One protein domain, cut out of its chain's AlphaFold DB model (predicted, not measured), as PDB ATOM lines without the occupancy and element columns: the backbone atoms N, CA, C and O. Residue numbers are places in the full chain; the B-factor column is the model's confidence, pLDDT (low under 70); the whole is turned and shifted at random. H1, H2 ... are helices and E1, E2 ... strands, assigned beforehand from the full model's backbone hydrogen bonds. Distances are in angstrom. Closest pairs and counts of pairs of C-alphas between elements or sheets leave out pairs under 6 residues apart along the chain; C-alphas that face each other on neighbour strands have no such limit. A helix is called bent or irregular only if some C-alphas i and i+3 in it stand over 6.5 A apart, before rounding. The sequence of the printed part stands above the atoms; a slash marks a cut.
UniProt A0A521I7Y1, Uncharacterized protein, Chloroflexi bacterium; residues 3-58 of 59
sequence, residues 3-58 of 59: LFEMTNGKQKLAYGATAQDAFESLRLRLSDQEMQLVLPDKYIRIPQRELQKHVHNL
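This is residues 3 to 58 of the 59 residues of an uncharacterized protein of Chloroflexi bacterium (UniProt A0A521I7Y1). A small, strongly twisted three-stranded sheet sits in the middle, with H1 packed over one face, H2 at one end and H3 at the far end, grazing the sheet near E2. The 56 printed residues run E1, E2, H1, H2, E3, H3; the sheet order is E2, E1, E3, antiparallel, and the class is mixed. The whole is compact, with a radius of gyration of the C-alphas of 10.5 A, and spans 30 by 25 by 19 A.

Find C-alpha 3 at (-11.057, 41.939, 45.295), where E1, residues 3 to 6, begins. Next come E2, residues 11 to 14, H1, residues 19 to 27, 12.6 A long, and H2, residues 32 to 37. E3, residues 38 to 45, is 15.1 A long and bends by 87 degrees at residue 41. H3, residues 48 to 57, 15.2 A long, ends at C-alpha 57 at (-8.833, 34.905, 39.404); it is irregular, with C-alphas 53 and 56 7.4 A apart.

In the hairpin E1 and E2, look at N 12 and O 4, 2.8 A apart; between E1 and E3, at N 39 and O 5, 2.8 A. E2, H1 H2, E3 form a split strand-helix-strand unit, E1 between its strands, with a right-handed crossover. H1 and H2 on one face of the sheet make two layers. H1's height over the sheet is 8.3 A; its closest C-alphas to E2 are Ala 22 and Ala 14, 5.0 A. H1 and H2 are close but not clearly touching, Arg 27 and Met 35 being their closest C-alphas, 6.5 A. H3 only grazes the sheet with residues 51 to 57, and is apart from H1 and H2. Each O i to N i+4 pair is within hydrogen-bond range in H1, 1 of 2 in H2 and 1 of 6 in H3, where 4 of 7 O i to N i+3 pairs are.

The C-alphas farthest apart, Gln 33 and Arg 49, are 29.8 A apart. The printed part has no cut, the links are tight, and no printed residue is under 70 in pLDDT.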
ATOM      1  N   LEU A   3     -10.595  43.073  46.082       94.31
ATOM      2  CA  LEU A   3     -11.057  41.939  45.295       94.31
ATOM      3  C   LEU A   3     -12.208  41.301  46.050       94.31
ATOM      4  O   LEU A   3     -12.000  40.828  47.164       94.31
ATOM      5  N   PHE A   4     -13.393  41.318  45.457       95.00
ATOM      6  CA  PHE A   4     -14.567  40.656  46.010       95.00
ATOM      7  C   PHE A   4     -14.682  39.258  45.434       95.00
ATOM      8  O   PHE A   4     -14.555  39.093  44.222       95.00
ATOM      9  N   GLU A   5     -14.928  38.264  46.280       94.56
ATOM     10  CA  GLU A   5     -15.257  36.926  45.802       94.56
ATOM     11  C   GLU A   5     -16.640  36.907  45.165       94.56
ATOM     12  O   GLU A   5     -17.562  37.605  45.592       94.56
ATOM     13  N   MET A   6     -16.778  36.076  44.143       93.38
ATOM     14  CA  MET A   6     -18.044  35.789  43.503       93.38
ATOM     15  C   MET A   6     -18.449  34.337  43.753       93.38
ATOM     16  O   MET A   6     -17.607  33.448  43.884       93.38
ATOM     17  N   THR A   7     -19.751  34.073  43.762       92.44
ATOM     18  CA  THR A   7     -20.318  32.726  43.951       92.44
ATOM     19  C   THR A   7     -19.899  31.728  42.870       92.44
ATOM     20  O   THR A   7     -19.908  30.525  43.106       92.44
ATOM     21  N   ASN A   8     -19.480  32.213  41.699       88.31
ATOM     22  CA  ASN A   8     -18.951  31.402  40.601       88.31
ATOM     23  C   ASN A   8     -17.450  31.055  40.749       88.31
ATOM     24  O   ASN A   8     -16.870  30.491  39.824       88.31
ATOM     25  N   GLY A   9     -16.816  31.412  41.872       86.75
ATOM     26  CA  GLY A   9     -15.402  31.141  42.155       86.75
ATOM     27  C   GLY A   9     -14.417  32.154  41.564       86.75
ATOM     28  O   GLY A   9     -13.215  32.031  41.788       86.75
ATOM     29  N   LYS A  10     -14.901  33.163  40.832       91.75
ATOM     30  CA  LYS A  10     -14.083  34.282  40.351       91.75
ATOM     31  C   LYS A  10     -14.033  35.412  41.370       91.75
ATOM     32  O   LYS A  10     -14.719  35.399  42.389       91.75
ATOM     33  N   GLN A  11     -13.217  36.415  41.079       93.31
ATOM     34  CA  GLN A  11     -13.109  37.635  41.860       93.31
ATOM     35  C   GLN A  11     -13.379  38.864  40.993       93.31
ATOM     36  O   GLN A  11     -13.042  38.899  39.809       93.31
ATOM     37  N   LYS A  12     -13.955  39.910  41.590       93.06
ATOM     38  CA  LYS A  12     -14.174  41.192  40.920       93.06
ATOM     39  C   LYS A  12     -13.327  42.289  41.544       93.06
ATOM     40  O   LYS A  12     -13.290  42.452  42.764       93.06
ATOM     41  N   LEU A  13     -12.653  43.056  40.690       93.38
ATOM     42  CA  LEU A  13     -11.791  44.154  41.106       93.38
ATOM     43  C   LEU A  13     -12.576  45.449  41.299       93.38
ATOM     44  O   LEU A  13     -13.250  45.953  40.398       93.38
ATOM     45  N   ALA A  14     -12.379  46.040  42.467       93.12
ATOM     46  CA  ALA A  14     -13.044  47.242  42.904       93.12
ATOM     47  C   ALA A  14     -12.065  48.274  43.480       93.12
ATOM     48  O   ALA A  14     -11.003  47.948  44.029       93.12
ATOM     49  N   TYR A  15     -12.452  49.544  43.369       91.00
ATOM     50  CA  TYR A  15     -11.668  50.687  43.818       91.00
ATOM     51  C   TYR A  15     -12.508  51.509  44.786       91.00
ATOM     52  O   TYR A  15     -13.646  51.842  44.483       91.00
ATOM     53  N   GLY A  16     -11.937  51.834  45.936       91.38
ATOM     54  CA  GLY A  16     -12.598  52.602  46.981       91.38
ATOM     55  C   GLY A  16     -11.615  52.919  48.099       91.38
ATOM     56  O   GLY A  16     -10.559  52.279  48.200       91.38
ATOM     57  N   ALA A  17     -11.949  53.914  48.920       91.56
ATOM     58  CA  ALA A  17     -11.208  54.195  50.145       91.56
ATOM     59  C   ALA A  17     -11.504  53.117  51.203       91.56
ATOM     60  O   ALA A  17     -10.595  52.663  51.904       91.56
ATOM     61  N   THR A  18     -12.752  52.646  51.241       93.88
ATOM     62  CA  THR A  18     -13.229  51.537  52.074       93.88
ATOM     63  C   THR A  18     -13.764  50.374  51.228       93.88
ATOM     64  O   THR A  18     -13.939  50.500  50.013       93.88
ATOM     65  N   ALA A  19     -14.025  49.227  51.866       92.25
ATOM     66  CA  ALA A  19     -14.678  48.097  51.206       92.25
ATOM     67  C   ALA A  19     -16.092  48.469  50.726       92.25
ATOM     68  O   ALA A  19     -16.464  48.112  49.615       92.25
ATOM     69  N   GLN A  20     -16.830  49.260  51.512       92.56
ATOM     70  CA  GLN A  20     -18.155  49.753  51.138       92.56
ATOM     71  C   GLN A  20     -18.090  50.610  49.868       92.56
ATOM     72  O   GLN A  20     -18.806  50.337  48.911       92.56
ATOM     73  N   ASP A  21     -17.171  51.580  49.811       94.00
ATOM     74  CA  ASP A  21     -17.004  52.431  48.622       94.00
ATOM     75  C   ASP A  21     -16.638  51.603  47.388       94.00
ATOM     76  O   ASP A  21     -17.106  51.858  46.278       94.00
ATOM     77  N   ALA A  22     -15.790  50.590  47.578       93.94
ATOM     78  CA  ALA A  22     -15.387  49.695  46.509       93.94
ATOM     79  C   ALA A  22     -16.571  48.849  46.008       93.94
ATOM     80  O   ALA A  22     -16.735  48.679  44.800       93.94
ATOM     81  N   PHE A  23     -17.421  48.369  46.913       93.06
ATOM     82  CA  PHE A  23     -18.639  47.637  46.573       93.06
ATOM     83  C   PHE A  23     -19.654  48.517  45.828       93.06
ATOM     84  O   PHE A  23     -20.186  48.110  44.797       93.06
ATOM     85  N   GLU A  24     -19.862  49.758  46.267       92.75
ATOM     86  CA  GLU A  24     -20.712  50.716  45.548       92.75
ATOM     87  C   GLU A  24     -20.131  51.051  44.159       92.75
ATOM     88  O   GLU A  24     -20.857  51.114  43.169       92.75
ATOM     89  N   SER A  25     -18.802  51.142  44.026       92.88
ATOM     90  CA  SER A  25     -18.140  51.277  42.718       92.88
ATOM     91  C   SER A  25     -18.381  50.081  41.784       92.88
ATOM     92  O   SER A  25     -18.336  50.245  40.559       92.88
ATOM     93  N   LEU A  26     -18.611  48.877  42.325       90.94
ATOM     94  CA  LEU A  26     -19.022  47.715  41.533       90.94
ATOM     95  C   LEU A  26     -20.472  47.848  41.073       90.94
ATOM     96  O   LEU A  26     -20.730  47.624  39.896       90.94
ATOM     97  N   ARG A  27     -21.386  48.288  41.945       89.94
ATOM     98  CA  ARG A  27     -22.802  48.511  41.594       89.94
ATOM     99  C   ARG A  27     -22.990  49.484  40.438       89.94
ATOM    100  O   ARG A  27     -23.883  49.301  39.626       89.94
ATOM    101  N   LEU A  28     -22.129  50.493  40.335       89.12
ATOM    102  CA  LEU A  28     -22.170  51.459  39.234       89.12
ATOM    103  C   LEU A  28     -21.698  50.884  37.889       89.12
ATOM    104  O   LEU A  28     -21.961  51.480  36.847       89.12
ATOM    105  N   ARG A  29     -20.943  49.780  37.901       90.00
ATOM    106  CA  ARG A  29     -20.287  49.215  36.709       90.00
ATOM    107  C   ARG A  29     -20.840  47.859  36.290       90.00
ATOM    108  O   ARG A  29     -20.660  47.479  35.138       90.00
ATOM    109  N   LEU A  30     -21.447  47.128  37.216       88.06
ATOM    110  CA  LEU A  30     -22.001  45.803  36.988       88.06
ATOM    111  C   LEU A  30     -23.504  45.862  36.781       88.06
ATOM    112  O   LEU A  30     -24.195  46.723  37.316       88.06
ATOM    113  N   SER A  31     -24.001  44.883  36.034       90.56
ATOM    114  CA  SER A  31     -25.431  44.595  35.988       90.56
ATOM    115  C   SER A  31     -25.924  44.035  37.326       90.56
ATOM    116  O   SER A  31     -25.161  43.417  38.073       90.56
ATOM    117  N   ASP A  32     -27.224  44.169  37.605       89.06
ATOM    118  CA  ASP A  32     -27.838  43.602  38.816       89.06
ATOM    119  C   ASP A  32     -27.585  42.092  38.948       89.06
ATOM    120  O   ASP A  32     -27.365  41.585  40.047       89.06
ATOM    121  N   GLN A  33     -27.555  41.374  37.820       89.81
ATOM    122  CA  GLN A  33     -27.273  39.938  37.777       89.81
ATOM    123  C   GLN A  33     -25.845  39.617  38.224       89.81
ATOM    124  O   GLN A  33     -25.637  38.714  39.030       89.81
ATOM    125  N   GLU A  34     -24.851  40.357  37.732       88.12
ATOM    126  CA  GLU A  34     -23.465  40.172  38.164       88.12
ATOM    127  C   GLU A  34     -23.274  40.579  39.622       88.12
ATOM    128  O   GLU A  34     -22.536  39.919  40.350       88.12
ATOM    129  N   MET A  35     -23.963  41.632  40.064       90.88
ATOM    130  CA  MET A  35     -23.879  42.117  41.435       90.88
ATOM    131  C   MET A  35     -24.406  41.093  42.448       90.88
ATOM    132  O   MET A  35     -23.847  40.975  43.534       90.88
ATOM    133  N   GLN A  36     -25.426  40.309  42.085       91.12
ATOM    134  CA  GLN A  36     -25.928  39.203  42.913       91.12
ATOM    135  C   GLN A  36     -24.905  38.080  43.112       91.12
ATOM    136  O   GLN A  36     -24.991  37.336  44.087       91.12
ATOM    137  N   LEU A  37     -23.939  37.940  42.201       92.00
ATOM    138  CA  LEU A  37     -22.869  36.960  42.346       92.00
ATOM    139  C   LEU A  37     -21.777  37.449  43.299       92.00
ATOM    140  O   LEU A  37     -21.032  36.621  43.809       92.00
ATOM    141  N   VAL A  38     -21.656  38.760  43.530       92.94
ATOM    142  CA  VAL A  38     -20.618  39.354  44.382       92.94
ATOM    143  C   VAL A  38     -20.961  39.147  45.857       92.94
ATOM    144  O   VAL A  38     -22.056  39.473  46.306       92.94
ATOM    145  N   LEU A  39     -19.996  38.654  46.632       92.38
ATOM    146  CA  LEU A  39     -20.125  38.449  48.072       92.38
ATOM    147  C   LEU A  39     -19.583  39.678  48.831       92.38
ATOM    148  O   LEU A  39     -18.365  39.821  48.943       92.38
ATOM    149  N   PRO A  40     -20.441  40.568  49.375       89.81
ATOM    150  CA  PRO A  40     -20.011  41.820  50.012       89.81
ATOM    151  C   PRO A  40     -19.123  41.607  51.241       89.81
ATOM    152  O   PRO A  40     -18.234  42.415  51.494       89.81
ATOM    153  N   ASP A  41     -19.328  40.509  51.968       91.88
ATOM    154  CA  ASP A  41     -18.572  40.186  53.184       91.88
ATOM    155  C   ASP A  41     -17.256  39.451  52.890       91.88
ATOM    156  O   ASP A  41     -16.394  39.335  53.763       91.88
ATOM    157  N   LYS A  42     -17.080  38.948  51.661       93.69
ATOM    158  CA  LYS A  42     -15.877  38.226  51.242       93.69
ATOM    159  C   LYS A  42     -15.059  39.065  50.282       93.69
ATOM    160  O   LYS A  42     -15.233  39.021  49.064       93.69
ATOM    161  N   TYR A  43     -14.118  39.799  50.852       94.06
ATOM    162  CA  TYR A  43     -13.174  40.588  50.087       94.06
ATOM    163  C   TYR A  43     -11.776  40.534  50.678       94.06
ATOM    164  O   TYR A  43     -11.579  40.352  51.878       94.06
ATOM    165  N   ILE A  44     -10.793  40.781  49.819       93.75
ATOM    166  CA  ILE A  44      -9.421  41.040  50.238       93.75
ATOM    167  C   ILE A  44      -8.985  42.417  49.759       93.75
ATOM    168  O   ILE A  44      -9.198  42.809  48.608       93.75
ATOM    169  N   ARG A  45      -8.361  43.176  50.658       93.94
ATOM    170  CA  ARG A  45      -7.710  44.432  50.299       93.94
ATOM    171  C   ARG A  45      -6.308  44.118  49.807       93.94
ATOM    172  O   ARG A  45      -5.476  43.662  50.583       93.94
ATOM    173  N   ILE A  46      -6.038  44.440  48.547       92.19
ATOM    174  CA  ILE A  46      -4.715  44.250  47.951       92.19
ATOM    175  C   ILE A  46      -4.047  45.588  47.588       92.19
ATOM    176  O   ILE A  46      -4.722  46.540  47.146       92.19
ATOM    177  N   PRO A  47      -2.714  45.690  47.750       91.38
ATOM    178  CA  PRO A  47      -1.909  46.739  47.136       91.38
ATOM    179  C   PRO A  47      -1.941  46.649  45.604       91.38
ATOM    180  O   PRO A  47      -2.055  45.562  45.042       91.38
ATOM    181  N   GLN A  48      -1.757  47.775  44.906       87.50
ATOM    182  CA  GLN A  48      -1.821  47.792  43.437       87.50
ATOM    183  C   GLN A  48      -0.788  46.891  42.753       87.50
ATOM    184  O   GLN A  48      -1.108  46.192  41.796       87.50
ATOM    185  N   ARG A  49       0.422  46.833  43.313       90.88
ATOM    186  CA  ARG A  49       1.509  45.957  42.852       90.88
ATOM    187  C   ARG A  49       1.175  44.460  42.901       90.88
ATOM    188  O   ARG A  49       1.801  43.683  42.194       90.88
ATOM    189  N   GLU A  50       0.219  44.041  43.731       90.81
ATOM    190  CA  GLU A  50      -0.138  42.623  43.884       90.81
ATOM    191  C   GLU A  50      -1.222  42.182  42.903       90.81
ATOM    192  O   GLU A  50      -1.465  40.988  42.771       90.81
ATOM    193  N   LEU A  51      -1.817  43.106  42.141       88.38
ATOM    194  CA  LEU A  51      -2.870  42.792  41.175       88.38
ATOM    195  C   LEU A  51      -2.471  41.705  40.180       88.38
ATOM    196  O   LEU A  51      -3.271  40.821  39.897       88.38
ATOM    197  N   GLN A  52      -1.229  41.737  39.688       88.69
ATOM    198  CA  GLN A  52      -0.740  40.723  38.751       88.69
ATOM    199  C   GLN A  52      -0.820  39.307  39.334       88.69
ATOM    200  O   GLN A  52      -1.085  38.361  38.599       88.69
ATOM    201  N   LYS A  53      -0.674  39.155  40.657       90.00
ATOM    202  CA  LYS A  53      -0.803  37.859  41.332       90.00
ATOM    203  C   LYS A  53      -2.241  37.361  41.389       90.00
ATOM    204  O   LYS A  53      -2.426  36.175  41.574       90.00
ATOM    205  N   HIS A  54      -3.238  38.229  41.237       86.94
ATOM    206  CA  HIS A  54      -4.657  37.872  41.334       86.94
ATOM    207  C   HIS A  54      -5.397  37.980  40.000       86.94
ATOM    208  O   HIS A  54      -6.566  37.620  39.922       86.94
ATOM    209  N   VAL A  55      -4.731  38.452  38.941       85.25
ATOM    210  CA  VAL A  55      -5.355  38.698  37.632       85.25
ATOM    211  C   VAL A  55      -5.983  37.435  37.037       85.25
ATOM    212  O   VAL A  55      -7.004  37.518  36.367       85.25
ATOM    213  N   HIS A  56      -5.414  36.266  37.340       87.88
ATOM    214  CA  HIS A  56      -5.908  34.967  36.886       87.88
ATOM    215  C   HIS A  56      -7.226  34.543  37.557       87.88
ATOM    216  O   HIS A  56      -7.927  33.694  37.018       87.88
ATOM    217  N   ASN A  57      -7.575  35.148  38.697       84.75
ATOM    218  CA  ASN A  57      -8.833  34.905  39.404       84.75
ATOM    219  C   ASN A  57      -9.932  35.895  39.000       84.75
ATOM    220  O   ASN A  57     -11.072  35.753  39.439       84.75
ATOM    221  N   LEU A  58      -9.609  36.915  38.199       83.94
ATOM    222  CA  LEU A  58     -10.579  37.915  37.768       83.94
ATOM    223  C   LEU A  58     -11.473  37.364  36.659       83.94
ATOM    224  O   LEU A  58     -10.994  36.668  35.763       83.94
TER     225      LEU A  58